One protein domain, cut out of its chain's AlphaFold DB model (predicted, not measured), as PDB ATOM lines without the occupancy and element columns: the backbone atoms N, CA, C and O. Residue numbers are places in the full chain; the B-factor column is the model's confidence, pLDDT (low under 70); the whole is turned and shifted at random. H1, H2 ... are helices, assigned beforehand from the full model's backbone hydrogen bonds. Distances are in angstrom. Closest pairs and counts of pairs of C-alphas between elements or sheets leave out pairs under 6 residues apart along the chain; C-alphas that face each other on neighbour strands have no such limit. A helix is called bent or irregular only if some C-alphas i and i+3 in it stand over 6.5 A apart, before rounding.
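Overview. This is residues 14 to 150 and 323 to 396 of the 409 residues of an uncharacterized protein of Candidatus Lokiarchaeota archaeon (UniProt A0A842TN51). Helices cross in stacked levels: the hairpin of H4 and H5 makes the middle, H2a crosses H4 on one side, and H1 crosses the pair on the other. H6 and H8 cover the side of H2a that is away from H4, while H3 packs on the last part of H5. Here 211 residues are printed, with ten named helices, H1 to H10 in chain order, and no named strand; the class is all helix. The whole is compact and rounded, with a radius of gyration of the C-alphas of 16.9 A and spans of 44 by 39 by 35 A.

Along the chain. Find C-alpha 14 at (147.732, 155.692, 194.654); from there H1 runs 27.5 A to residue 32. H2, residues 44 to 67, was assigned as one helix by its hydrogen bonds but is bent, with C-alphas 57 and 60 7.5 A apart; its arms are H2a, residues 44 to 57, and H2b, residues 60 to 67. H3 is residues 72 to 79. H4, residues 89 to 110, begins at (152.755, 133.430, 183.204) and spans 31.8 A; it is only just irregular, C-alphas 95 and 98 being 6.6 A apart, with a kink of 35 degrees near residue 96. H5, residues 120 to 140, spans 30.1 A. Beyond the cut come H6, 323 to 335, H7, 338 to 342, H8, 356 to 367, H9, 376 to 380, and H10, 384 to 389, which ends at (163.019, 160.751, 188.427).

Arrangement. Start at the hubs, H5 and H2 taken whole, touching 4 helices each. H2a touches residues 98 to 106 of H4, about perpendicular at 85 degrees; the closest C-alphas, of Val 53 and Gly 102, are 3.9 A apart. H2a also touches H6 at a steep tilt of 50 degrees, Ala 51 and Val 330 closest at 4.7 A between C-alphas, and H8 at a shallow tilt of 19 degrees, opposite ways, the C-alphas of Asn 54 and Val 358 closest at 6.3 A. H4 and H5 form a helical hairpin at 18 degrees, closest at the C-alphas of His 96 and Met 130, 6.1 A. H5 touches H2b, H3 and, by residues 127 to 131, H1. H1 and H9 only just touch, with 3 pairs of C-alphas within 8 A. H7 is close to H2b but not clearly touching, and H10 touches no helix. Every O i to N i+4 pair is within hydrogen-bond range except in H4, 15 of 18, and H8, 6 of 8.

Size, cuts and confidence. The C-alphas of Gly 345 and Arg 385, the two farthest apart, are 47.5 A apart. Residues 151 to 322 are not printed, and C-alphas 150 and 323 stand 39.6 A apart across this cut. The links H1 to H2 and H7 to H8 are long. Look for pLDDT under 70 at residues 32 to 38 and 370 to 392.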
ATOM      1  N   LYS A  14     146.615 156.127 193.811       93.44
ATOM      2  CA  LYS A  14     147.732 155.692 194.654       93.44
ATOM      3  C   LYS A  14     148.115 154.234 194.422       93.44
ATOM      4  O   LYS A  14     149.269 153.956 194.107       93.44
ATOM      5  N   GLU A  15     147.159 153.313 194.541       94.69
ATOM      6  CA  GLU A  15     147.431 151.880 194.366       94.69
ATOM      7  C   GLU A  15     147.883 151.562 192.937       94.69
ATOM      8  O   GLU A  15     148.770 150.734 192.728       94.69
ATOM      9  N   THR A  16     147.312 152.244 191.942       95.56
ATOM     10  CA  THR A  16     147.728 152.095 190.543       95.56
ATOM     11  C   THR A  16     149.179 152.535 190.359       95.56
ATOM     12  O   THR A  16     149.969 151.806 189.761       95.56
ATOM     13  N   ASN A  17     149.571 153.677 190.928       93.12
ATOM     14  CA  ASN A  17     150.956 154.152 190.890       93.12
ATOM     15  C   ASN A  17     151.923 153.212 191.622       93.12
ATOM     16  O   ASN A  17     153.045 153.007 191.163       93.12
ATOM     17  N   GLU A  18     151.507 152.615 192.740       93.88
ATOM     18  CA  GLU A  18     152.306 151.615 193.454       93.88
ATOM     19  C   GLU A  18     152.580 150.385 192.574       93.88
ATOM     20  O   GLU A  18     153.729 149.942 192.480       93.88
ATOM     21  N   LEU A  19     151.572 149.888 191.847       95.38
ATOM     22  CA  LEU A  19     151.759 148.796 190.887       95.38
ATOM     23  C   LEU A  19     152.600 149.210 189.670       95.38
ATOM     24  O   LEU A  19     153.435 148.435 189.213       95.38
ATOM     25  N   ILE A  20     152.425 150.425 189.146       93.44
ATOM     26  CA  ILE A  20     153.239 150.978 188.048       93.44
ATOM     27  C   ILE A  20     154.718 151.039 188.453       93.44
ATOM     28  O   ILE A  20     155.591 150.569 187.718       93.44
ATOM     29  N   LYS A  21     155.021 151.549 189.652       90.31
ATOM     30  CA  LYS A  21     156.378 151.556 190.221       90.31
ATOM     31  C   LYS A  21     156.937 150.144 190.363       90.31
ATOM     32  O   LYS A  21     158.097 149.900 190.034       90.31
ATOM     33  N   TYR A  22     156.133 149.224 190.889       92.50
ATOM     34  CA  TYR A  22     156.526 147.835 191.086       92.50
ATOM     35  C   TYR A  22     156.860 147.151 189.751       92.50
ATOM     36  O   TYR A  22     157.970 146.651 189.571       92.50
ATOM     37  N   THR A  23     155.945 147.208 188.786       91.50
ATOM     38  CA  THR A  23     156.121 146.603 187.459       91.50
ATOM     39  C   THR A  23     157.267 147.239 186.677       91.50
ATOM     40  O   THR A  23     157.976 146.523 185.977       91.50
ATOM     41  N   SER A  24     157.526 148.543 186.850       88.12
ATOM     42  CA  SER A  24     158.713 149.212 186.289       88.12
ATOM     43  C   SER A  24     160.011 148.562 186.778       88.12
ATOM     44  O   SER A  24     160.897 148.272 185.981       88.12
ATOM     45  N   LYS A  25     160.112 148.253 188.080       86.56
ATOM     46  CA  LYS A  25     161.289 147.574 188.653       86.56
ATOM     47  C   LYS A  25     161.464 146.155 188.116       86.56
ATOM     48  O   LYS A  25     162.593 145.755 187.842       86.56
ATOM     49  N   VAL A  26     160.371 145.396 187.999       88.12
ATOM     50  CA  VAL A  26     160.405 144.036 187.430       88.12
ATOM     51  C   VAL A  26     160.873 144.099 185.977       88.12
ATOM     52  O   VAL A  26     161.801 143.397 185.588       88.12
ATOM     53  N   PHE A  27     160.299 145.006 185.190       83.38
ATOM     54  CA  PHE A  27     160.646 145.192 183.787       83.38
ATOM     55  C   PHE A  27     162.108 145.607 183.579       83.38
ATOM     56  O   PHE A  27     162.778 145.060 182.704       83.38
ATOM     57  N   ASP A  28     162.633 146.517 184.402       80.12
ATOM     58  CA  ASP A  28     164.032 146.950 184.327       80.12
ATOM     59  C   ASP A  28     165.010 145.785 184.504       80.12
ATOM     60  O   ASP A  28     165.993 145.696 183.767       80.12
ATOM     61  N   LYS A  29     164.727 144.872 185.443       79.94
ATOM     62  CA  LYS A  29     165.527 143.654 185.648       79.94
ATOM     63  C   LYS A  29     165.493 142.756 184.413       79.94
ATOM     64  O   LYS A  29     166.545 142.382 183.901       79.94
ATOM     65  N   LEU A  30     164.292 142.481 183.896       80.31
ATOM     66  CA  LEU A  30     164.101 141.641 182.710       80.31
ATOM     67  C   LEU A  30     164.884 142.173 181.501       80.31
ATOM     68  O   LEU A  30     165.483 141.396 180.760       80.31
ATOM     69  N   PHE A  31     164.902 143.495 181.308       74.00
ATOM     70  CA  PHE A  31     165.616 144.127 180.201       74.00
ATOM     71  C   PHE A  31     167.136 144.083 180.331       74.00
ATOM     72  O   PHE A  31     167.815 143.841 179.331       74.00
ATOM     73  N   ILE A  32     167.673 144.298 181.535       68.19
ATOM     74  CA  ILE A  32     169.119 144.220 181.790       68.19
ATOM     75  C   ILE A  32     169.651 142.824 181.441       68.19
ATOM     76  O   ILE A  32     170.693 142.709 180.796       68.19
ATOM     77  N   ASP A  33     168.898 141.776 181.772       63.66
ATOM     78  CA  ASP A  33     169.299 140.387 181.537       63.66
ATOM     79  C   ASP A  33     169.291 139.972 180.052       63.66
ATOM     80  O   ASP A  33     169.771 138.889 179.708       63.66
ATOM     81  N   ARG A  34     168.742 140.804 179.151       64.00
ATOM     82  CA  ARG A  34     168.433 140.414 177.763       64.00
ATOM     83  C   ARG A  34     169.110 141.242 176.672       64.00
ATOM     84  O   ARG A  34     168.648 141.157 175.536       64.00
ATOM     85  N   PHE A  35     170.147 142.019 177.011       50.69
ATOM     86  CA  PHE A  35     170.897 142.928 176.122       50.69
ATOM     87  C   PHE A  35     170.726 142.632 174.613       50.69
ATOM     88  O   PHE A  35     171.156 141.589 174.127       50.69
ATOM     89  N   LEU A  36     170.047 143.568 173.931       53.09
ATOM     90  CA  LEU A  36     169.768 143.710 172.489       53.09
ATOM     91  C   LEU A  36     170.225 142.542 171.590       53.09
ATOM     92  O   LEU A  36     171.268 142.610 170.943       53.09
ATOM     93  N   ILE A  37     169.400 141.496 171.482       51.59
ATOM     94  CA  ILE A  37     169.471 140.579 170.337       51.59
ATOM     95  C   ILE A  37     168.586 141.164 169.239       51.59
ATOM     96  O   ILE A  37     167.361 141.070 169.309       51.59
ATOM     97  N   GLU A  38     169.206 141.784 168.238       62.47
ATOM     98  CA  GLU A  38     168.513 142.191 167.019       62.47
ATOM     99  C   GLU A  38     168.381 141.004 166.070       62.47
ATOM    100  O   GLU A  38     169.349 140.300 165.765       62.47
ATOM    101  N   SER A  39     167.160 140.776 165.600       73.44
ATOM    102  CA  SER A  39     166.920 139.800 164.554       73.44
ATOM    103  C   SER A  39     167.241 140.379 163.184       73.44
ATOM    104  O   SER A  39     166.962 141.537 162.886       73.44
ATOM    105  N   LYS A  40     167.788 139.524 162.318       81.44
ATOM    106  CA  LYS A  40     167.960 139.824 160.891       81.44
ATOM    107  C   LYS A  40     166.706 139.521 160.068       81.44
ATOM    108  O   LYS A  40     166.630 139.941 158.915       81.44
ATOM    109  N   LEU A  41     165.763 138.747 160.613       89.00
ATOM    110  CA  LEU A  41     164.565 138.321 159.894       89.00
ATOM    111  C   LEU A  41     163.392 139.257 160.161       89.00
ATOM    112  O   LEU A  41     162.786 139.722 159.199       89.00
ATOM    113  N   PHE A  42     163.107 139.582 161.423       90.44
ATOM    114  CA  PHE A  42     162.058 140.532 161.776       90.44
ATOM    115  C   PHE A  42     162.614 141.791 162.454       90.44
ATOM    116  O   PHE A  42     163.546 141.703 163.253       90.44
ATOM    117  N   PRO A  43     162.011 142.968 162.215       88.12
ATOM    118  CA  PRO A  43     162.324 144.189 162.955       88.12
ATOM    119  C   PRO A  43     161.668 144.150 164.348       88.12
ATOM    120  O   PRO A  43     160.703 144.864 164.622       88.12
ATOM    121  N   VAL A  44     162.175 143.272 165.225       85.81
ATOM    122  CA  VAL A  44     161.567 142.936 166.528       85.81
ATOM    123  C   VAL A  44     161.271 144.164 167.371       85.81
ATOM    124  O   VAL A  44     160.139 144.368 167.803       85.81
ATOM    125  N   SER A  45     162.270 145.020 167.566       81.56
ATOM    126  CA  SER A  45     162.115 146.236 168.360       81.56
ATOM    127  C   SER A  45     161.005 147.143 167.814       81.56
ATOM    128  O   SER A  45     160.214 147.668 168.590       81.56
ATOM    129  N   GLU A  46     160.907 147.293 166.492       86.00
ATOM    130  CA  GLU A  46     159.943 148.190 165.849       86.00
ATOM    131  C   GLU A  46     158.507 147.672 165.968       86.00
ATOM    132  O   GLU A  46     157.624 148.400 166.433       86.00
ATOM    133  N   TYR A  47     158.250 146.407 165.608       89.12
ATOM    134  CA  TYR A  47     156.881 145.893 165.688       89.12
ATOM    135  C   TYR A  47     156.412 145.770 167.144       89.12
ATOM    136  O   TYR A  47     155.219 145.917 167.398       89.12
ATOM    137  N   VAL A  48     157.311 145.522 168.112       87.88
ATOM    138  CA  VAL A  48     156.944 145.491 169.540       87.88
ATOM    139  C   VAL A  48     156.468 146.868 169.985       87.88
ATOM    140  O   VAL A  48     155.433 146.970 170.641       87.88
ATOM    141  N   LEU A  49     157.179 147.934 169.601       85.19
ATOM    142  CA  LEU A  49     156.768 149.307 169.896       85.19
ATOM    143  C   LEU A  49     155.393 149.617 169.297       85.19
ATOM    144  O   LEU A  49     154.501 150.075 170.015       85.19
ATOM    145  N   LEU A  50     155.198 149.299 168.014       89.44
ATOM    146  CA  LEU A  50     153.911 149.460 167.336       89.44
ATOM    147  C   LEU A  50     152.787 148.683 168.033       89.44
ATOM    148  O   LEU A  50     151.709 149.232 168.267       89.44
ATOM    149  N   ALA A  51     153.044 147.433 168.420       92.69
ATOM    150  CA  ALA A  51     152.069 146.596 169.106       92.69
ATOM    151  C   ALA A  51     151.681 147.159 170.474       92.69
ATOM    152  O   ALA A  51     150.497 147.178 170.812       92.69
ATOM    153  N   CYS A  52     152.650 147.655 171.247       92.25
ATOM    154  CA  CYS A  52     152.410 148.296 172.537       92.25
ATOM    155  C   CYS A  52     151.564 149.567 172.384       92.25
ATOM    156  O   CYS A  52     150.584 149.747 173.109       92.25
ATOM    157  N   VAL A  53     151.879 150.420 171.403       91.31
ATOM    158  CA  VAL A  53     151.079 151.619 171.106       91.31
ATOM    159  C   VAL A  53     149.658 151.252 170.665       91.31
ATOM    160  O   VAL A  53     148.700 151.902 171.088       91.31
ATOM    161  N   ASN A  54     149.495 150.197 169.863       95.19
ATOM    162  CA  ASN A  54     148.176 149.688 169.485       95.19
ATOM    163  C   ASN A  54     147.411 149.116 170.694       95.19
ATOM    164  O   ASN A  54     146.222 149.388 170.855       95.19
ATOM    165  N   SER A  55     148.096 148.402 171.595       95.31
ATOM    166  CA  SER A  55     147.519 147.886 172.842       95.31
ATOM    167  C   SER A  55     147.032 149.011 173.753       95.31
ATOM    168  O   SER A  55     145.919 148.924 174.258       95.31
ATOM    169  N   TYR A  56     147.791 150.101 173.906       94.62
ATOM    170  CA  TYR A  56     147.341 151.276 174.668       94.62
ATOM    171  C   TYR A  56     146.024 151.864 174.138       94.62
ATOM    172  O   TYR A  56     145.246 152.431 174.897       94.62
ATOM    173  N   LYS A  57     145.738 151.708 172.840       93.31
ATOM    174  CA  LYS A  57     144.481 152.171 172.246       93.31
ATOM    175  C   LYS A  57     143.324 151.190 172.391       93.31
ATOM    176  O   LYS A  57     142.203 151.631 172.608       93.31
ATOM    177  N   LYS A  58     143.575 149.893 172.199       94.69
ATOM    178  CA  LYS A  58     142.508 148.895 172.004       94.69
ATOM    179  C   LYS A  58     142.289 147.972 173.199       94.69
ATOM    180  O   LYS A  58     141.176 147.484 173.384       94.69
ATOM    181  N   PHE A  59     143.329 147.712 173.991       96.44
ATOM    182  CA  PHE A  59     143.340 146.582 174.920       96.44
ATOM    183  C   PHE A  59     142.278 146.696 176.015       96.44
ATOM    184  O   PHE A  59     141.639 145.703 176.346       96.44
ATOM    185  N   TYR A  60     142.008 147.908 176.507       96.56
ATOM    186  CA  TYR A  60     140.931 148.155 177.467       96.56
ATOM    187  C   TYR A  60     139.565 147.663 176.966       96.56
ATOM    188  O   TYR A  60     138.871 146.941 177.679       96.56
ATOM    189  N   HIS A  61     139.190 147.987 175.725       95.88
ATOM    190  CA  HIS A  61     137.899 147.578 175.164       95.88
ATOM    191  C   HIS A  61     137.822 146.063 174.942       95.88
ATOM    192  O   HIS A  61     136.787 145.450 175.195       95.88
ATOM    193  N   GLN A  62     138.929 145.446 174.518       96.19
ATOM    194  CA  GLN A  62     139.031 143.991 174.370       96.19
ATOM    195  C   GLN A  62     138.873 143.288 175.728       96.19
ATOM    196  O   GLN A  62     138.162 142.289 175.836       96.19
ATOM    197  N   LEU A  63     139.492 143.844 176.772       96.56
ATOM    198  CA  LEU A  63     139.428 143.336 178.138       96.56
ATOM    199  C   LEU A  63     138.033 143.499 178.755       96.56
ATOM    200  O   LEU A  63     137.505 142.542 179.313       96.56
ATOM    201  N   LYS A  64     137.399 144.666 178.577       95.88
ATOM    202  CA  LYS A  64     135.992 144.908 178.942       95.88
ATOM    203  C   LYS A  64     135.073 143.862 178.316       95.88
ATOM    204  O   LYS A  64     134.243 143.278 179.007       95.88
ATOM    205  N   LYS A  65     135.263 143.574 177.023       96.62
ATOM    206  CA  LYS A  65     134.448 142.585 176.310       96.62
ATOM    207  C   LYS A  65     134.623 141.164 176.856       96.62
ATOM    208  O   LYS A  65     133.660 140.403 176.900       96.62
ATOM    209  N   LEU A  66     135.834 140.808 177.289       97.00
ATOM    210  CA  LEU A  66     136.091 139.547 177.988       97.00
ATOM    211  C   LEU A  66     135.383 139.492 179.347       97.00
ATOM    212  O   LEU A  66     134.744 138.484 179.652       97.00
ATOM    213  N   GLU A  67     135.476 140.560 180.143       95.56
ATOM    214  CA  GLU A  67     134.924 140.605 181.502       95.56
ATOM    215  C   GLU A  67     133.389 140.509 181.533       95.56
ATOM    216  O   GLU A  67     132.823 139.957 182.475       95.56
ATOM    217  N   GLU A  68     132.701 140.925 180.462       95.38
ATOM    218  CA  GLU A  68     131.264 140.653 180.281       95.38
ATOM    219  C   GLU A  68     130.925 139.149 180.357       95.38
ATOM    220  O   GLU A  68     129.800 138.786 180.709       95.38
ATOM    221  N   SER A  69     131.884 138.275 180.027       96.81
ATOM    222  CA  SER A  69     131.699 136.821 179.932       96.81
ATOM    223  C   SER A  69     132.332 136.037 181.085       96.81
ATOM    224  O   SER A  69     131.802 134.992 181.474       96.81
ATOM    225  N   ILE A  70     133.476 136.484 181.608       97.19
ATOM    226  CA  ILE A  70     134.224 135.782 182.661       97.19
ATOM    227  C   ILE A  70     135.079 136.755 183.475       97.19
ATOM    228  O   ILE A  70     135.766 137.599 182.906       97.19
ATOM    229  N   SER A  71     135.077 136.622 184.803       96.50
ATOM    230  CA  SER A  71     135.911 137.477 185.656       96.50
ATOM    231  C   SER A  71     137.387 137.054 185.668       96.50
ATOM    232  O   SER A  71     137.728 135.899 185.393       96.50
ATOM    233  N   ALA A  72     138.270 137.975 186.065       97.12
ATOM    234  CA  ALA A  72     139.693 137.705 186.288       97.12
ATOM    235  C   ALA A  72     139.921 136.511 187.237       97.12
ATOM    236  O   ALA A  72     140.698 135.603 186.933       97.12
ATOM    237  N   LYS A  73     139.196 136.470 188.362       96.19
ATOM    238  CA  LYS A  73     139.251 135.355 189.313       96.19
ATOM    239  C   LYS A  73     138.760 134.033 188.717       96.19
ATOM    240  O   LYS A  73     139.429 133.015 188.886       96.19
ATOM    241  N   GLU A  74     137.647 134.037 187.978       97.69
ATOM    242  CA  GLU A  74     137.119 132.828 187.326       97.69
ATOM    243  C   GLU A  74     138.103 132.276 186.273       97.69
ATOM    244  O   GLU A  74     138.228 131.058 186.132       97.69
ATOM    245  N   ILE A  75     138.837 133.138 185.551       98.00
ATOM    246  CA  ILE A  75     139.913 132.706 184.636       98.00
ATOM    247  C   ILE A  75     141.017 131.990 185.419       98.00
ATOM    248  O   ILE A  75     141.412 130.887 185.034       98.00
ATOM    249  N   ALA A  76     141.501 132.589 186.514       97.31
ATOM    250  CA  ALA A  76     142.544 131.979 187.335       97.31
ATOM    251  C   ALA A  76     142.120 130.608 187.869       97.31
ATOM    252  O   ALA A  76     142.854 129.639 187.702       97.31
ATOM    253  N   GLU A  77     140.928 130.508 188.455       95.25
ATOM    254  CA  GLU A  77     140.395 129.258 189.009       95.25
ATOM    255  C   GLU A  77     140.265 128.157 187.953       95.25
ATOM    256  O   GLU A  77     140.504 126.984 188.242       95.25
ATOM    257  N   ARG A  78     139.903 128.519 186.715       95.75
ATOM    258  CA  ARG A  78     139.808 127.554 185.619       95.75
ATOM    259  C   ARG A  78     141.172 127.105 185.140       95.75
ATOM    260  O   ARG A  78     141.329 125.919 184.882       95.75
ATOM    261  N   GLU A  79     142.117 128.011 184.930       96.44
ATOM    262  CA  GLU A  79     143.330 127.706 184.159       96.44
ATOM    263  C   GLU A  79     144.539 127.329 185.010       96.44
ATOM    264  O   GLU A  79     145.410 126.589 184.546       96.44
ATOM    265  N   LYS A  80     144.571 127.772 186.266       94.31
ATOM    266  CA  LYS A  80     145.640 127.442 187.200       94.31
ATOM    267  C   LYS A  80     145.771 125.933 187.388       94.31
ATOM    268  O   LYS A  80     144.791 125.197 187.498       94.31
ATOM    269  N   GLY A  81     147.011 125.462 187.475       95.25
ATOM    270  CA  GLY A  81     147.300 124.080 187.832       95.25
ATOM    271  C   GLY A  81     147.197 123.073 186.688       95.25
ATOM    272  O   GLY A  81     147.591 121.919 186.889       95.25
ATOM    273  N   LYS A  82     146.695 123.468 185.511       95.94
ATOM    274  CA  LYS A  82     146.547 122.602 184.334       95.94
ATOM    275  C   LYS A  82     147.854 122.467 183.551       95.94
ATOM    276  O   LYS A  82     148.581 123.437 183.377       95.94
ATOM    277  N   LEU A  83     148.088 121.276 182.996       97.00
ATOM    278  CA  LEU A  83     149.047 121.086 181.902       97.00
ATOM    279  C   LEU A  83     148.442 121.583 180.587       97.00
ATOM    280  O   LEU A  83     147.239 121.400 180.351       97.00
ATOM    281  N   PHE A  84     149.276 122.144 179.712       96.25
ATOM    282  CA  PHE A  84     148.870 122.680 178.410       96.25
ATOM    283  C   PHE A  84     147.837 123.808 178.512       96.25
ATOM    284  O   PHE A  84     146.967 123.935 177.644       96.25
ATOM    285  N   THR A  85     147.885 124.591 179.592       94.94
ATOM    286  CA  THR A  85     147.116 125.836 179.673       94.94
ATOM    287  C   THR A  85     147.656 126.832 178.652       94.94
ATOM    288  O   THR A  85     148.865 126.950 178.451       94.94
ATOM    289  N   GLU A  86     146.758 127.562 177.995       94.12
ATOM    290  CA  GLU A  86     147.161 128.673 177.133       94.12
ATOM    291  C   GLU A  86     147.347 129.977 177.917       94.12
ATOM    292  O   GLU A  86     147.926 130.929 177.392       94.12
ATOM    293  N   ILE A  87     146.887 130.018 179.171       96.31
ATOM    294  CA  ILE A  87     147.078 131.141 180.086       96.31
ATOM    295  C   ILE A  87     148.336 130.865 180.902       96.31
ATOM    296  O   ILE A  87     148.285 130.337 182.010       96.31
ATOM    297  N   THR A  88     149.486 131.173 180.311       94.81
ATOM    298  CA  THR A  88     150.789 131.004 180.962       94.81
ATOM    299  C   THR A  88     151.198 132.285 181.700       94.81
ATOM    300  O   THR A  88     150.606 133.347 181.470       94.81
ATOM    301  N   PRO A  89     152.248 132.241 182.537       94.62
ATOM    302  CA  PRO A  89     152.755 133.430 183.204       94.62
ATOM    303  C   PRO A  89     153.093 134.590 182.271       94.62
ATOM    304  O   PRO A  89     152.782 135.738 182.581       94.62
ATOM    305  N   LEU A  90     153.637 134.288 181.086       94.56
ATOM    306  CA  LEU A  90     153.923 135.290 180.061       94.56
ATOM    307  C   LEU A  90     152.637 135.979 179.579       94.56
ATOM    308  O   LEU A  90     152.605 137.198 179.426       94.56
ATOM    309  N   GLN A  91     151.558 135.222 179.356       95.62
ATOM    310  CA  GLN A  91     150.269 135.788 178.958       95.62
ATOM    311  C   GLN A  91     149.684 136.688 180.045       95.62
ATOM    312  O   GLN A  91     149.180 137.758 179.713       95.62
ATOM    313  N   ILE A  92     149.774 136.286 181.315       96.88
ATOM    314  CA  ILE A  92     149.299 137.089 182.451       96.88
ATOM    315  C   ILE A  92     150.106 138.387 182.557       96.88
ATOM    316  O   ILE A  92     149.522 139.462 182.666       96.88
ATOM    317  N   PHE A  93     151.436 138.313 182.471       95.38
ATOM    318  CA  PHE A  93     152.311 139.486 182.551       95.38
ATOM    319  C   PHE A  93     152.079 140.477 181.398       95.38
ATOM    320  O   PHE A  93     152.065 141.695 181.583       95.38
ATOM    321  N   ASN A  94     151.802 139.969 180.195       94.38
ATOM    322  CA  ASN A  94     151.562 140.809 179.022       94.38
ATOM    323  C   ASN A  94     150.298 141.684 179.122       94.38
ATOM    324  O   ASN A  94     150.241 142.702 178.429       94.38
ATOM    325  N   ILE A  95     149.328 141.337 179.985       96.50
ATOM    326  CA  ILE A  95     148.076 142.097 180.174       96.50
ATOM    327  C   ILE A  95     148.370 143.556 180.519       96.50
ATOM    328  O   ILE A  95     147.802 144.456 179.913       96.50
ATOM    329  N   HIS A  96     149.269 143.807 181.470       95.12
ATOM    330  CA  HIS A  96     149.628 145.178 181.829       95.12
ATOM    331  C   HIS A  96     150.836 145.688 181.037       95.12
ATOM    332  O   HIS A  96     150.905 146.876 180.723       95.12
ATOM    333  N   MET A  97     151.795 144.816 180.705       92.81
ATOM    334  CA  MET A  97     153.070 145.239 180.126       92.81
ATOM    335  C   MET A  97     152.887 145.962 178.785       92.81
ATOM    336  O   MET A  97     153.430 147.050 178.604       92.81
ATOM    337  N   PHE A  98     152.107 145.404 177.853       92.69
ATOM    338  CA  PHE A  98     151.916 146.020 176.535       92.69
ATOM    339  C   PHE A  98     151.232 147.397 176.585       92.69
ATOM    340  O   PHE A  98     151.790 148.341 176.018       92.69
ATOM    341  N   PRO A  99     150.070 147.574 177.248       94.94
ATOM    342  CA  PRO A  99     149.437 148.888 177.332       94.94
ATOM    343  C   PRO A  99     150.263 149.898 178.139       94.94
ATOM    344  O   PRO A  99     150.308 151.062 177.747       94.94
ATOM    345  N   LEU A 100     150.969 149.492 179.204       93.31
ATOM    346  CA  LEU A 100     151.847 150.406 179.948       93.31
ATOM    347  C   LEU A 100     153.045 150.869 179.114       93.31
ATOM    348  O   LEU A 100     153.418 152.042 179.176       93.31
ATOM    349  N   PHE A 101     153.623 149.985 178.299       88.19
ATOM    350  CA  PHE A 101     154.702 150.366 177.392       88.19
ATOM    351  C   PHE A 101     154.196 151.298 176.281       88.19
ATOM    352  O   PHE A 101     154.841 152.292 175.954       88.19
ATOM    353  N   GLY A 102     152.996 151.052 175.747       89.56
ATOM    354  CA  GLY A 102     152.354 151.966 174.799       89.56
ATOM    355  C   GLY A 102     152.059 153.338 175.407       89.56
ATOM    356  O   GLY A 102     152.342 154.363 174.788       89.56
ATOM    357  N   ARG A 103     151.557 153.367 176.647       91.44
ATOM    358  CA  ARG A 103     151.328 154.593 177.423       91.44
ATOM    359  C   ARG A 103     152.601 155.405 177.597       91.44
ATOM    360  O   ARG A 103     152.607 156.608 177.369       91.44
ATOM    361  N   MET A 104     153.683 154.741 177.981       86.75
ATOM    362  CA  MET A 104     155.002 155.343 178.133       86.75
ATOM    363  C   MET A 104     155.480 156.002 176.832       86.75
ATOM    364  O   MET A 104     155.896 157.160 176.863       86.75
ATOM    365  N   VAL A 105     155.355 155.312 175.693       81.88
ATOM    366  CA  VAL A 105     155.678 155.879 174.371       81.88
ATOM    367  C   VAL A 105     154.827 157.120 174.080       81.88
ATOM    368  O   VAL A 105     155.351 158.132 173.619       81.88
ATOM    369  N   ARG A 106     153.521 157.089 174.379       85.19
ATOM    370  CA  ARG A 106     152.622 158.238 174.170       85.19
ATOM    371  C   ARG A 106     152.963 159.423 175.067       85.19
ATOM    372  O   ARG A 106     152.994 160.544 174.572       85.19
ATOM    373  N   ILE A 107     153.267 159.186 176.341       85.50
ATOM    374  CA  ILE A 107     153.672 160.246 177.269       85.50
ATOM    375  C   ILE A 107     154.958 160.921 176.805       85.50
ATOM    376  O   ILE A 107     155.029 162.149 176.775       85.50
ATOM    377  N   SER A 108     155.940 160.135 176.372       79.25
ATOM    378  CA  SER A 108     157.195 160.702 175.895       79.25
ATOM    379  C   SER A 108     157.008 161.496 174.599       79.25
ATOM    380  O   SER A 108     157.402 162.657 174.518       79.25
ATOM    381  N   ASN A 109     156.307 160.921 173.616       77.81
ATOM    382  CA  ASN A 109     156.219 161.501 172.275       77.81
ATOM    383  C   ASN A 109     155.180 162.623 172.129       77.81
ATOM    384  O   ASN A 109     155.395 163.541 171.345       77.81
ATOM    385  N   LEU A 110     154.040 162.538 172.822       81.69
ATOM    386  CA  LEU A 110     152.919 163.475 172.645       81.69
ATOM    387  C   LEU A 110     152.740 164.426 173.824       81.69
ATOM    388  O   LEU A 110     152.184 165.509 173.661       81.69
ATOM    389  N   TYR A 111     153.187 164.024 175.012       81.69
ATOM    390  CA  TYR A 111     152.954 164.773 176.246       81.69
ATOM    391  C   TYR A 111     154.237 165.382 176.821       81.69
ATOM    392  O   TYR A 111     154.207 165.949 177.911       81.69
ATOM    393  N   HIS A 112     155.343 165.347 176.069       81.38
ATOM    394  CA  HIS A 112     156.639 165.912 176.460       81.38
ATOM    395  C   HIS A 112     157.093 165.421 177.840       81.38
ATOM    396  O   HIS A 112     157.454 166.219 178.705       81.38
ATOM    397  N   ASP A 113     157.004 164.105 178.045       79.38
ATOM    398  CA  ASP A 113     157.342 163.423 179.297       79.38
ATOM    399  C   ASP A 113     156.492 163.838 180.521       79.38
ATOM    400  O   ASP A 113     156.838 163.499 181.656       79.38
ATOM    401  N   ASP A 114     155.363 164.530 180.317       83.31
ATOM    402  CA  ASP A 114     154.446 164.940 181.384       83.31
ATOM    403  C   ASP A 114     153.200 164.031 181.453       83.31
ATOM    404  O   ASP A 114     152.257 164.204 180.671       83.31
ATOM    405  N   PRO A 115     153.134 163.078 182.404       85.62
ATOM    406  CA  PRO A 115     151.977 162.199 182.565       85.62
ATOM    407  C   PRO A 115     150.690 162.931 182.964       85.62
ATOM    408  O   PRO A 115     149.618 162.343 182.850       85.62
ATOM    409  N   MET A 116     150.753 164.189 183.418       87.25
ATOM    410  CA  MET A 116     149.550 164.962 183.754       87.25
ATOM    411  C   MET A 116     148.782 165.435 182.522       87.25
ATOM    412  O   MET A 116     147.593 165.724 182.629       87.25
ATOM    413  N   LYS A 117     149.435 165.480 181.357       88.56
ATOM    414  CA  LYS A 117     148.787 165.806 180.078       88.56
ATOM    415  C   LYS A 117     148.130 164.593 179.420       88.56
ATOM    416  O   LYS A 117     147.479 164.744 178.389       88.56
ATOM    417  N   GLU A 118     148.286 163.399 179.994       92.12
ATOM    418  CA  GLU A 118     147.514 162.240 179.564       92.12
ATOM    419  C   GLU A 118     146.014 162.482 179.820       92.12
ATOM    420  O   GLU A 118     145.643 162.865 180.937       92.12
ATOM    421  N   PRO A 119     145.137 162.221 178.830       92.94
ATOM    422  CA  PRO A 119     143.697 162.298 179.021       92.94
ATOM    423  C   PRO A 119     143.232 161.434 180.193       92.94
ATOM    424  O   PRO A 119     143.643 160.281 180.334       92.94
ATOM    425  N   GLU A 120     142.329 161.967 181.013       91.75
ATOM    426  CA  GLU A 120     141.855 161.272 182.211       91.75
ATOM    427  C   GLU A 120     141.212 159.920 181.903       91.75
ATOM    428  O   GLU A 120     141.522 158.936 182.571       91.75
ATOM    429  N   GLU A 121     140.415 159.853 180.837       94.38
ATOM    430  CA  GLU A 121     139.834 158.610 180.328       94.38
ATOM    431  C   GLU A 121     140.904 157.537 180.094       94.38
ATOM    432  O   GLU A 121     140.751 156.406 180.550       94.38
ATOM    433  N   LYS A 122     142.037 157.894 179.473       94.12
ATOM    434  CA  LYS A 122     143.119 156.941 179.199       94.12
ATOM    435  C   LYS A 122     143.797 156.426 180.451       94.12
ATOM    436  O   LYS A 122     144.156 155.253 180.511       94.12
ATOM    437  N   PHE A 123     143.940 157.254 181.476       94.31
ATOM    438  CA  PHE A 123     144.432 156.742 182.745       94.31
ATOM    439  C   PHE A 123     143.409 155.826 183.431       94.31
ATOM    440  O   PHE A 123     143.804 154.803 183.985       94.31
ATOM    441  N   ASN A 124     142.111 156.131 183.352       95.12
ATOM    442  CA  ASN A 124     141.059 155.273 183.908       95.12
ATOM    443  C   ASN A 124     141.047 153.890 183.224       95.12
ATOM    444  O   ASN A 124     140.907 152.864 183.891       95.12
ATOM    445  N   GLU A 125     141.284 153.835 181.908       96.88
ATOM    446  CA  GLU A 125     141.493 152.579 181.171       96.88
ATOM    447  C   GLU A 125     142.680 151.773 181.728       96.88
ATOM    448  O   GLU A 125     142.599 150.553 181.894       96.88
ATOM    449  N   ILE A 126     143.782 152.449 182.067       96.62
ATOM    450  CA  ILE A 126     144.958 151.818 182.678       96.62
ATOM    451  C   ILE A 126     144.654 151.323 184.088       96.62
ATOM    452  O   ILE A 126     145.027 150.198 184.412       96.62
ATOM    453  N   GLN A 127     143.949 152.101 184.914       96.44
ATOM    454  CA  GLN A 127     143.511 151.654 186.241       96.44
ATOM    455  C   GLN A 127     142.687 150.370 186.134       96.44
ATOM    456  O   GLN A 127     142.913 149.424 186.891       96.44
ATOM    457  N   TYR A 128     141.788 150.296 185.152       97.75
ATOM    458  CA  TYR A 128     140.989 149.106 184.891       97.75
ATOM    459  C   TYR A 128     141.857 147.896 184.500       97.75
ATOM    460  O   TYR A 128     141.755 146.842 185.129       97.75
ATOM    461  N   ILE A 129     142.773 148.052 183.536       97.75
ATOM    462  CA  ILE A 129     143.704 146.985 183.119       97.75
ATOM    463  C   ILE A 129     144.550 146.491 184.302       97.75
ATOM    464  O   ILE A 129     144.702 145.285 184.503       97.75
ATOM    465  N   MET A 130     145.082 147.414 185.108       97.88
ATOM    466  CA  MET A 130     145.894 147.090 186.283       97.88
ATOM    467  C   MET A 130     145.084 146.370 187.363       97.88
ATOM    468  O   MET A 130     145.600 145.450 187.999       97.88
ATOM    469  N   THR A 131     143.822 146.758 187.552       97.88
ATOM    470  CA  THR A 131     142.902 146.106 188.494       97.88
ATOM    471  C   THR A 131     142.648 144.660 188.070       97.88
ATOM    472  O   THR A 131     142.870 143.745 188.866       97.88
ATOM    473  N   PHE A 132     142.287 144.440 186.801       97.94
ATOM    474  CA  PHE A 132     142.067 143.101 186.250       97.94
ATOM    475  C   PHE A 132     143.320 142.225 186.366       97.94
ATOM    476  O   PHE A 132     143.249 141.092 186.843       97.94
ATOM    477  N   TRP A 133     144.486 142.747 185.961       98.12
ATOM    478  CA  TRP A 133     145.747 142.013 186.054       98.12
ATOM    479  C   TRP A 133     146.073 141.628 187.500       98.12
ATOM    480  O   TRP A 133     146.392 140.469 187.750       98.12
ATOM    481  N   LYS A 134     145.956 142.561 188.455       97.94
ATOM    482  CA  LYS A 134     146.209 142.291 189.878       97.94
ATOM    483  C   LYS A 134     145.307 141.173 190.394       97.94
ATOM    484  O   LYS A 134     145.793 140.277 191.080       97.94
ATOM    485  N   GLU A 135     144.013 141.211 190.084       97.50
ATOM    486  CA  GLU A 135     143.068 140.183 190.527       97.50
ATOM    487  C   GLU A 135     143.393 138.811 189.924       97.50
ATOM    488  O   GLU A 135     143.473 137.817 190.655       97.50
ATOM    489  N   LEU A 136     143.645 138.766 188.612       98.00
ATOM    490  CA  LEU A 136     144.017 137.542 187.909       98.00
ATOM    491  C   LEU A 136     145.320 136.965 188.468       98.00
ATOM    492  O   LEU A 136     145.352 135.801 188.856       98.00
ATOM    493  N   ALA A 137     146.380 137.775 188.532       97.94
ATOM    494  CA  ALA A 137     147.708 137.348 188.954       97.94
ATOM    495  C   ALA A 137     147.698 136.830 190.397       97.94
ATOM    496  O   ALA A 137     148.149 135.714 190.632       97.94
ATOM    497  N   ARG A 138     147.089 137.561 191.344       96.88
ATOM    498  CA  ARG A 138     147.003 137.103 192.744       96.88
ATOM    499  C   ARG A 138     146.220 135.806 192.878       96.88
ATOM    500  O   ARG A 138     146.597 134.954 193.674       96.88
ATOM    501  N   SER A 139     145.154 135.634 192.106       96.75
ATOM    502  CA  SER A 139     144.380 134.389 192.130       96.75
ATOM    503  C   SER A 139     145.177 133.230 191.512       96.75
ATOM    504  O   SER A 139     145.180 132.111 192.029       96.75
ATOM    505  N   TYR A 140     145.905 133.502 190.428       97.31
ATOM    506  CA  TYR A 140     146.682 132.507 189.699       97.31
ATOM    507  C   TYR A 140     147.943 132.067 190.464       97.31
ATOM    508  O   TYR A 140     148.236 130.875 190.516       97.31
ATOM    509  N   TYR A 141     148.643 132.996 191.121       96.19
ATOM    510  CA  TYR A 141     149.914 132.769 191.823       96.19
ATOM    511  C   TYR A 141     149.792 132.715 193.355       96.19
ATOM    512  O   TYR A 141     150.741 133.064 194.047       96.19
ATOM    513  N   ASP A 142     148.643 132.334 193.918       92.88
ATOM    514  CA  ASP A 142     148.477 132.185 195.383       92.88
ATOM    515  C   ASP A 142     148.847 133.442 196.193       92.88
ATOM    516  O   ASP A 142     149.415 133.381 197.280       92.88
ATOM    517  N   GLY A 143     148.496 134.613 195.662       95.00
ATOM    518  CA  GLY A 143     148.658 135.907 196.318       95.00
ATOM    519  C   GLY A 143     149.795 136.769 195.776       95.00
ATOM    520  O   GLY A 143     149.756 137.980 196.024       95.00
ATOM    521  N   TYR A 144     150.730 136.189 195.015       96.88
ATOM    522  CA  TYR A 144     151.812 136.904 194.324       96.88
ATOM    523  C   TYR A 144     151.340 137.559 193.015       96.88
ATOM    524  O   TYR A 144     150.298 137.209 192.463       96.88
ATOM    525  N   LEU A 145     152.107 138.522 192.505       96.81
ATOM    526  CA  LEU A 145     151.815 139.235 191.256       96.81
ATOM    527  C   LEU A 145     152.659 138.767 190.068       96.81
ATOM    528  O   LEU A 145     152.221 138.881 188.922       96.81
ATOM    529  N   THR A 146     153.868 138.277 190.328       96.56
ATOM    530  CA  THR A 146     154.862 137.943 189.299       96.56
ATOM    531  C   THR A 146     155.678 136.721 189.698       96.56
ATOM    532  O   THR A 146     155.745 136.346 190.870       96.56
ATOM    533  N   VAL A 147     156.355 136.126 188.719       95.31
ATOM    534  CA  VAL A 147     157.334 135.054 188.944       95.31
ATOM    535  C   VAL A 147     158.539 135.570 189.740       95.31
ATOM    536  O   VAL A 147     159.102 134.836 190.553       95.31
ATOM    537  N   GLU A 148     158.913 136.841 189.559       93.56
ATOM    538  CA  GLU A 148     159.939 137.506 190.374       93.56
ATOM    539  C   GLU A 148     159.571 137.495 191.869       93.56
ATOM    540  O   GLU A 148     160.402 137.157 192.711       93.56
ATOM    541  N   GLU A 149     158.316 137.799 192.214       95.06
ATOM    542  CA  GLU A 149     157.821 137.736 193.598       95.06
ATOM    543  C   GLU A 149     157.838 136.322 194.189       95.06
ATOM    544  O   GLU A 149     158.048 136.156 195.389       95.06
ATOM    545  N   MET A 150     157.697 135.302 193.341       94.75
ATOM    546  CA  MET A 150     157.844 133.893 193.715       94.75
ATOM    547  C   MET A 150     159.321 133.460 193.847       94.75
ATOM    548  O   MET A 150     159.625 132.267 193.925       94.75
ATOM    549  N   GLU A 323     157.099 146.042 155.731       94.00
ATOM    550  CA  GLU A 323     155.712 146.281 156.145       94.00
ATOM    551  C   GLU A 323     154.996 144.983 156.530       94.00
ATOM    552  O   GLU A 323     154.383 144.917 157.593       94.00
ATOM    553  N   GLU A 324     155.118 143.932 155.718       95.75
ATOM    554  CA  GLU A 324     154.533 142.618 156.003       95.75
ATOM    555  C   GLU A 324     155.062 142.046 157.326       95.75
ATOM    556  O   GLU A 324     154.282 141.573 158.154       95.75
ATOM    557  N   ARG A 325     156.375 142.154 157.576       95.38
ATOM    558  CA  ARG A 325     157.005 141.705 158.831       95.38
ATOM    559  C   ARG A 325     156.536 142.517 160.036       95.38
ATOM    560  O   ARG A 325     156.271 141.935 161.087       95.38
ATOM    561  N   LEU A 326     156.407 143.838 159.885       93.31
ATOM    562  CA  LEU A 326     155.879 144.717 160.931       93.31
ATOM    563  C   LEU A 326     154.430 144.355 161.260       93.31
ATOM    564  O   LEU A 326     154.114 144.097 162.419       93.31
ATOM    565  N   LYS A 327     153.555 144.267 160.250       94.81
ATOM    566  CA  LYS A 327     152.136 143.928 160.441       94.81
ATOM    567  C   LYS A 327     151.956 142.541 161.057       94.81
ATOM    568  O   LYS A 327     151.128 142.388 161.954       94.81
ATOM    569  N   ALA A 328     152.746 141.553 160.635       95.44
ATOM    570  CA  ALA A 328     152.724 140.215 161.218       95.44
ATOM    571  C   ALA A 328     153.122 140.230 162.704       95.44
ATOM    572  O   ALA A 328     152.392 139.691 163.537       95.44
ATOM    573  N   GLY A 329     154.221 140.908 163.056       94.06
ATOM    574  CA  GLY A 329     154.663 141.036 164.447       94.06
ATOM    575  C   GLY A 329     153.655 141.781 165.332       94.06
ATOM    576  O   GLY A 329     153.348 141.328 166.436       94.06
ATOM    577  N   VAL A 330     153.063 142.872 164.831       93.75
ATOM    578  CA  VAL A 330     151.998 143.604 165.539       93.75
ATOM    579  C   VAL A 330     150.786 142.704 165.788       93.75
ATOM    580  O   VAL A 330     150.294 142.629 166.918       93.75
ATOM    581  N   LEU A 331     150.346 141.961 164.767       94.25
ATOM    582  CA  LEU A 331     149.234 141.021 164.888       94.25
ATOM    583  C   LEU A 331     149.505 139.958 165.961       94.25
ATOM    584  O   LEU A 331     148.624 139.712 166.783       94.25
ATOM    585  N   VAL A 332     150.706 139.366 165.992       93.94
ATOM    586  CA  VAL A 332     151.080 138.361 167.003       93.94
ATOM    587  C   VAL A 332     150.921 138.910 168.419       93.94
ATOM    588  O   VAL A 332     150.282 138.283 169.265       93.94
ATOM    589  N   TYR A 333     151.457 140.102 168.685       91.12
ATOM    590  CA  TYR A 333     151.419 140.697 170.021       91.12
ATOM    591  C   TYR A 333     150.011 141.114 170.443       91.12
ATOM    592  O   TYR A 333     149.612 140.839 171.576       91.12
ATOM    593  N   ASN A 334     149.245 141.752 169.554       90.25
ATOM    594  CA  ASN A 334     147.902 142.217 169.891       90.25
ATOM    595  C   ASN A 334     146.894 141.065 169.989       90.25
ATOM    596  O   ASN A 334     146.059 141.067 170.892       90.25
ATOM    597  N   LYS A 335     146.986 140.054 169.115       92.56
ATOM    598  CA  LYS A 335     146.095 138.884 169.136       92.56
ATOM    599  C   LYS A 335     146.525 137.808 170.138       92.56
ATOM    600  O   LYS A 335     145.761 136.888 170.384       92.56
ATOM    601  N   ASN A 336     147.669 137.931 170.816       84.19
ATOM    602  CA  ASN A 336     148.029 137.007 171.904       84.19
ATOM    603  C   ASN A 336     146.973 136.953 173.034       84.19
ATOM    604  O   ASN A 336     146.872 135.948 173.738       84.19
ATOM    605  N   PHE A 337     146.157 138.001 173.196       92.38
ATOM    606  CA  PHE A 337     145.033 138.001 174.136       92.38
ATOM    607  C   PHE A 337     143.883 137.060 173.726       92.38
ATOM    608  O   PHE A 337     143.026 136.743 174.552       92.38
ATOM    609  N   ASP A 338     143.895 136.525 172.500       94.69
ATOM    610  CA  ASP A 338     142.895 135.563 172.031       94.69
ATOM    611  C   ASP A 338     142.810 134.302 172.905       94.69
ATOM    612  O   ASP A 338     141.773 133.650 172.966       94.69
ATOM    613  N   ARG A 339     143.887 133.976 173.628       94.31
ATOM    614  CA  ARG A 339     143.975 132.858 174.574       94.31
ATOM    615  C   ARG A 339     142.937 132.998 175.679       94.31
ATOM    616  O   ARG A 339     142.344 132.002 176.074       94.31
ATOM    617  N   PHE A 340     142.664 134.224 176.119       97.06
ATOM    618  CA  PHE A 340     141.651 134.512 177.130       97.06
ATOM    619  C   PHE A 340     140.242 134.488 176.536       97.06
ATOM    620  O   PHE A 340     139.338 133.877 177.102       97.06
ATOM    621  N   THR A 341     140.047 135.090 175.363       96.94
ATOM    622  CA  THR A 341     138.731 135.153 174.708       96.94
ATOM    623  C   THR A 341     138.290 133.798 174.150       96.94
ATOM    624  O   THR A 341     137.091 133.520 174.089       96.94
ATOM    625  N   ASN A 342     139.239 132.914 173.819       95.06
ATOM    626  CA  ASN A 342     138.981 131.532 173.412       95.06
ATOM    627  C   ASN A 342     138.365 130.711 174.551       95.06
ATOM    628  O   ASN A 342     137.537 129.847 174.271       95.06
ATOM    629  N   LEU A 343     138.691 131.000 175.821       95.50
ATOM    630  CA  LEU A 343     138.108 130.301 176.981       95.50
ATOM    631  C   LEU A 343     136.583 130.434 177.050       95.50
ATOM    632  O   LEU A 343     135.915 129.584 177.640       95.50
ATOM    633  N   VAL A 344     136.048 131.507 176.470       96.38
ATOM    634  CA  VAL A 344     134.619 131.844 176.477       96.38
ATOM    635  C   VAL A 344     134.014 131.932 175.074       96.38
ATOM    636  O   VAL A 344     132.847 132.276 174.936       96.38
ATOM    637  N   GLY A 345     134.776 131.592 174.030       96.19
ATOM    638  CA  GLY A 345     134.275 131.519 172.654       96.19
ATOM    639  C   GLY A 345     133.928 132.866 172.007       96.19
ATOM    640  O   GLY A 345     133.105 132.893 171.097       96.19
ATOM    641  N   ILE A 346     134.537 133.976 172.444       97.06
ATOM    642  CA  ILE A 346     134.254 135.322 171.899       97.06
ATOM    643  C   ILE A 346     135.359 135.862 170.982       97.06
ATOM    644  O   ILE A 346     135.284 137.001 170.538       97.06
ATOM    645  N   THR A 347     136.394 135.077 170.688       95.19
ATOM    646  CA  THR A 347     137.577 135.526 169.928       95.19
ATOM    647  C   THR A 347     137.250 136.128 168.567       95.19
ATOM    648  O   THR A 347     137.846 137.137 168.197       95.19
ATOM    649  N   ASP A 348     136.297 135.544 167.841       94.31
ATOM    650  CA  ASP A 348     135.887 136.037 166.521       94.31
ATOM    651  C   ASP A 348     135.007 137.311 166.617       94.31
ATOM    652  O   ASP A 348     134.707 137.928 165.601       94.31
ATOM    653  N   GLN A 349     134.612 137.735 167.830       95.06
ATOM    654  CA  GLN A 349     133.885 138.990 168.092       95.06
ATOM    655  C   GLN A 349     134.824 140.163 168.409       95.06
ATOM    656  O   GLN A 349     134.373 141.299 168.544       95.06
ATOM    657  N   ILE A 350     136.120 139.891 168.584       95.75
ATOM    658  CA  ILE A 350     137.117 140.904 168.911       95.75
ATOM    659  C   ILE A 350     137.797 141.384 167.637       95.75
ATOM    660  O   ILE A 350     138.298 140.596 166.835       95.75
ATOM    661  N   ASP A 351     137.877 142.702 167.485       93.12
ATOM    662  CA  ASP A 351     138.678 143.310 166.437       93.12
ATOM    663  C   ASP A 351     140.172 143.307 166.819       93.12
ATOM    664  O   ASP A 351     140.644 144.100 167.644       93.12
ATOM    665  N   TRP A 352     140.918 142.412 166.171       92.94
ATOM    666  CA  TRP A 352     142.364 142.232 166.332       92.94
ATOM    667  C   TRP A 352     143.211 143.101 165.396       92.94
ATOM    668  O   TRP A 352     144.438 143.021 165.445       92.94
ATOM    669  N   SER A 353     142.586 143.909 164.534       91.44
ATOM    670  CA  SER A 353     143.296 144.753 163.572       91.44
ATOM    671  C   SER A 353     144.176 145.808 164.253       91.44
ATOM    672  O   SER A 353     144.016 146.149 165.435       91.44
ATOM    673  N   ILE A 354     145.111 146.355 163.485       91.81
ATOM    674  CA  ILE A 354     145.852 147.552 163.870       91.81
ATOM    675  C   ILE A 354     144.877 148.733 163.799       91.81
ATOM    676  O   ILE A 354     144.148 148.870 162.823       91.81
ATOM    677  N   SER A 355     144.824 149.572 164.836       91.50
ATOM    678  CA  SER A 355     143.970 150.766 164.808       91.50
ATOM    679  C   SER A 355     144.382 151.718 163.682       91.50
ATOM    680  O   SER A 355     145.574 151.885 163.418       91.50
ATOM    681  N   GLU A 356     143.407 152.394 163.067       89.38
ATOM    682  CA  GLU A 356     143.662 153.278 161.920       89.38
ATOM    683  C   GLU A 356     144.728 154.341 162.193       89.38
ATOM    684  O   GLU A 356     145.527 154.645 161.317       89.38
ATOM    685  N   ASP A 357     144.758 154.915 163.396       85.81
ATOM    686  CA  ASP A 357     145.782 155.895 163.764       85.81
ATOM    687  C   ASP A 357     147.183 155.279 163.807       85.81
ATOM    688  O   ASP A 357     148.132 155.884 163.318       85.81
ATOM    689  N   VAL A 358     147.320 154.073 164.366       86.50
ATOM    690  CA  VAL A 358     148.618 153.393 164.407       86.50
ATOM    691  C   VAL A 358     149.052 153.024 162.995       86.50
ATOM    692  O   VAL A 358     150.219 153.199 162.666       86.50
ATOM    693  N   GLU A 359     148.131 152.587 162.139       86.69
ATOM    694  CA  GLU A 359     148.443 152.280 160.744       86.69
ATOM    695  C   GLU A 359     148.791 153.536 159.923       86.69
ATOM    696  O   GLU A 359     149.757 153.537 159.162       86.69
ATOM    697  N   LYS A 360     148.044 154.634 160.083       84.94
ATOM    698  CA  LYS A 360     148.242 155.865 159.303       84.94
ATOM    699  C   LYS A 360     149.442 156.683 159.769       84.94
ATOM    700  O   LYS A 360     150.092 157.282 158.916       84.94
ATOM    701  N   ASN A 361     149.713 156.719 161.073       83.06
ATOM    702  CA  ASN A 361     150.704 157.618 161.661       83.06
ATOM    703  C   ASN A 361     151.958 156.860 162.101       83.06
ATOM    704  O   ASN A 361     153.040 157.133 161.597       83.06
ATOM    705  N   GLU A 362     151.837 155.884 163.001       82.88
ATOM    706  CA  GLU A 362     153.024 155.248 163.591       82.88
ATOM    707  C   GLU A 362     153.697 154.265 162.630       82.88
ATOM    708  O   GLU A 362     154.908 154.325 162.441       82.88
ATOM    709  N   LEU A 363     152.933 153.397 161.960       82.75
ATOM    710  CA  LEU A 363     153.489 152.435 161.008       82.75
ATOM    711  C   LEU A 363     154.238 153.150 159.878       82.75
ATOM    712  O   LEU A 363     155.344 152.744 159.538       82.75
ATOM    713  N   LYS A 364     153.679 154.243 159.341       80.62
ATOM    714  CA  LYS A 364     154.354 155.043 158.307       80.62
ATOM    715  C   LYS A 364     155.688 155.609 158.784       80.62
ATOM    716  O   LYS A 364     156.652 155.564 158.030       80.62
ATOM    717  N   ARG A 365     155.771 156.074 160.034       80.19
ATOM    718  CA  ARG A 365     157.030 156.570 160.612       80.19
ATOM    719  C   ARG A 365     158.093 155.479 160.672       80.19
ATOM    720  O   ARG A 365     159.208 155.699 160.220       80.19
ATOM    721  N   PHE A 366     157.742 154.281 161.145       79.38
ATOM    722  CA  PHE A 366     158.674 153.144 161.164       79.38
ATOM    723  C   PHE A 366     159.065 152.661 159.759       79.38
ATOM    724  O   PHE A 366     160.194 152.215 159.558       79.38
ATOM    725  N   LEU A 367     158.166 152.755 158.773       81.88
ATOM    726  CA  LEU A 367     158.485 152.442 157.375       81.88
ATOM    727  C   LEU A 367     159.438 153.460 156.737       81.88
ATOM    728  O   LEU A 367     160.235 153.070 155.890       81.88
ATOM    729  N   ASN A 368     159.384 154.719 157.170       79.62
ATOM    730  CA  ASN A 368     160.264 155.798 156.713       79.62
ATOM    731  C   ASN A 368     161.563 155.916 157.537       79.62
ATOM    732  O   ASN A 368     162.296 156.886 157.368       79.62
ATOM    733  N   ASP A 369     161.823 154.975 158.454       71.88
ATOM    734  CA  ASP A 369     162.927 155.019 159.425       71.88
ATOM    735  C   ASP A 369     162.937 156.293 160.306       71.88
ATOM    736  O   ASP A 369     163.938 156.648 160.928       71.88
ATOM    737  N   GLU A 370     161.780 156.950 160.443       65.00
ATOM    738  CA  GLU A 370     161.533 158.087 161.337       65.00
ATOM    739  C   GLU A 370     161.238 157.585 162.759       65.00
ATOM    740  O   GLU A 370     160.181 157.838 163.354       65.00
ATOM    741  N   VAL A 371     162.169 156.806 163.303       59.84
ATOM    742  CA  VAL A 371     162.057 156.254 164.651       59.84
ATOM    743  C   VAL A 371     162.258 157.390 165.652       59.84
ATOM    744  O   VAL A 371     163.250 158.114 165.601       59.84
ATOM    745  N   THR A 372     161.316 157.567 166.580       53.56
ATOM    746  CA  THR A 372     161.511 158.499 167.700       53.56
ATOM    747  C   THR A 372     162.723 158.097 168.529       53.56
ATOM    748  O   THR A 372     162.977 156.903 168.675       53.56
ATOM    749  N   ASP A 373     163.379 159.059 169.188       51.75
ATOM    750  CA  ASP A 373     164.466 158.841 170.167       51.75
ATOM    751  C   ASP A 373     164.145 157.777 171.241       51.75
ATOM    752  O   ASP A 373     165.026 157.275 171.946       51.75
ATOM    753  N   PHE A 374     162.874 157.403 171.359       55.31
ATOM    754  CA  PHE A 374     162.379 156.320 172.177       55.31
ATOM    755  C   PHE A 374     162.582 154.929 171.551       55.31
ATOM    756  O   PHE A 374     161.647 154.293 171.063       55.31
ATOM    757  N   SER A 375     163.806 154.410 171.640       57.44
ATOM    758  CA  SER A 375     164.046 152.966 171.564       57.44
ATOM    759  C   SER A 375     164.101 152.373 172.973       57.44
ATOM    760  O   SER A 375     164.532 153.015 173.935       57.44
ATOM    761  N   VAL A 376     163.688 151.112 173.113       54.22
ATOM    762  CA  VAL A 376     163.800 150.376 174.380       54.22
ATOM    763  C   VAL A 376     165.255 150.367 174.886       54.22
ATOM    764  O   VAL A 376     165.503 150.519 176.082       54.22
ATOM    765  N   GLY A 377     166.225 150.281 173.968       57.47
ATOM    766  CA  GLY A 377     167.655 150.380 174.270       57.47
ATOM    767  C   GLY A 377     168.060 151.746 174.834       57.47
ATOM    768  O   GLY A 377     168.727 151.807 175.867       57.47
ATOM    769  N   ASN A 378     167.590 152.841 174.227       62.50
ATOM    770  CA  ASN A 378     167.850 154.206 174.702       62.50
ATOM    771  C   ASN A 378     167.270 154.435 176.102       62.50
ATOM    772  O   ASN A 378     167.892 155.088 176.942       62.50
ATOM    773  N   TRP A 379     166.101 153.857 176.385       61.75
ATOM    774  CA  TRP A 379     165.476 153.955 177.698       61.75
ATOM    775  C   TRP A 379     166.288 153.240 178.790       61.75
ATOM    776  O   TRP A 379     166.515 153.800 179.871       61.75
ATOM    777  N   VAL A 380     166.765 152.023 178.508       57.16
ATOM    778  CA  VAL A 380     167.556 151.214 179.453       57.16
ATOM    779  C   VAL A 380     168.921 151.847 179.725       57.16
ATOM    780  O   VAL A 380     169.387 151.793 180.865       57.16
ATOM    781  N   ALA A 381     169.515 152.511 178.730       61.28
ATOM    782  CA  ALA A 381     170.792 153.216 178.843       61.28
ATOM    783  C   ALA A 381     170.741 154.485 179.726       61.28
ATOM    784  O   ALA A 381     171.778 155.087 180.016       61.28
ATOM    785  N   ARG A 382     169.558 154.915 180.195       67.94
ATOM    786  CA  ARG A 382     169.433 156.078 181.090       67.94
ATOM    787  C   ARG A 382     170.055 155.792 182.461       67.94
ATOM    788  O   ARG A 382     169.903 154.710 183.024       67.94
ATOM    789  N   SER A 383     170.705 156.801 183.044       61.28
ATOM    790  CA  SER A 383     171.326 156.681 184.369       61.28
ATOM    791  C   SER A 383     170.299 156.373 185.467       61.28
ATOM    792  O   SER A 383     169.152 156.818 185.400       61.28
ATOM    793  N   ASN A 384     170.722 155.692 186.538       64.19
ATOM    794  CA  ASN A 384     169.867 155.415 187.706       64.19
ATOM    795  C   ASN A 384     169.250 156.692 188.300       64.19
ATOM    796  O   ASN A 384     168.117 156.675 188.775       64.19
ATOM    797  N   ARG A 385     169.959 157.829 188.219       59.91
ATOM    798  CA  ARG A 385     169.428 159.143 188.603       59.91
ATOM    799  C   ARG A 385     168.232 159.540 187.732       59.91
ATOM    800  O   ARG A 385     167.208 159.921 188.289       59.91
ATOM    801  N   LYS A 386     168.332 159.404 186.402       64.06
ATOM    802  CA  LYS A 386     167.217 159.663 185.474       64.06
ATOM    803  C   LYS A 386     166.065 158.675 185.685       64.06
ATOM    804  O   LYS A 386     164.932 159.119 185.779       64.06
ATOM    805  N   LYS A 387     166.335 157.377 185.873       65.31
ATOM    806  CA  LYS A 387     165.294 156.364 186.157       65.31
ATOM    807  C   LYS A 387     164.554 156.611 187.477       65.31
ATOM    808  O   LYS A 387     163.350 156.415 187.548       65.31
ATOM    809  N   LYS A 388     165.245 157.121 188.505       60.25
ATOM    810  CA  LYS A 388     164.625 157.512 189.786       60.25
ATOM    811  C   LYS A 388     163.644 158.686 189.644       60.25
ATOM    812  O   LYS A 388     162.723 158.787 190.441       60.25
ATOM    813  N   HIS A 389     163.862 159.570 188.669       52.66
ATOM    814  CA  HIS A 389     163.019 160.751 188.427       52.66
ATOM    815  C   HIS A 389     162.001 160.518 187.293       52.66
ATOM    816  O   HIS A 389     161.019 161.243 187.200       52.66
ATOM    817  N   MET A 390     162.228 159.504 186.452       59.59
ATOM    818  CA  MET A 390     161.379 159.080 185.336       59.59
ATOM    819  C   MET A 390     161.330 157.543 185.301       59.59
ATOM    820  O   MET A 390     162.139 156.937 184.577       59.59
ATOM    821  N   PRO A 391     160.446 156.899 186.088       59.91
ATOM    822  CA  PRO A 391     160.295 155.446 186.069       59.91
ATOM    823  C   PRO A 391     159.937 154.934 184.666       59.91
ATOM    824  O   PRO A 391     159.533 155.699 183.790       59.91
ATOM    825  N   THR A 392     160.127 153.634 184.443       67.00
ATOM    826  CA  THR A 392     159.855 152.955 183.163       67.00
ATOM    827  C   THR A 392     158.448 153.206 182.695       67.00
ATOM    828  O   THR A 392     158.230 153.639 181.570       67.00
ATOM    829  N   TYR A 393     157.506 153.042 183.607       75.25
ATOM    830  CA  TYR A 393     156.137 153.449 183.413       75.25
ATOM    831  C   TYR A 393     155.893 154.707 184.242       75.25
ATOM    832  O   TYR A 393     156.137 154.721 185.448       75.25
ATOM    833  N   PHE A 394     155.446 155.781 183.588       70.19
ATOM    834  CA  PHE A 394     155.207 157.066 184.242       70.19
ATOM    835  C   PHE A 394     154.084 156.959 185.281       70.19
ATOM    836  O   PHE A 394     153.054 156.341 185.034       70.19
ATOM    837  N   GLU A 395     154.239 157.595 186.433       78.50
ATOM    838  CA  GLU A 395     153.174 157.688 187.438       78.50
ATOM    839  C   GLU A 395     152.233 158.852 187.120       78.50
ATOM    840  O   GLU A 395     152.669 159.851 186.549       78.50
ATOM    841  N   ARG A 396     150.960 158.770 187.517       76.94
ATOM    842  CA  ARG A 396     150.056 159.929 187.467       76.94
ATOM    843  C   ARG A 396     150.012 160.587 188.838       76.94
ATOM    844  O   ARG A 396     149.680 159.920 189.810       76.94
TER     845      ARG A 396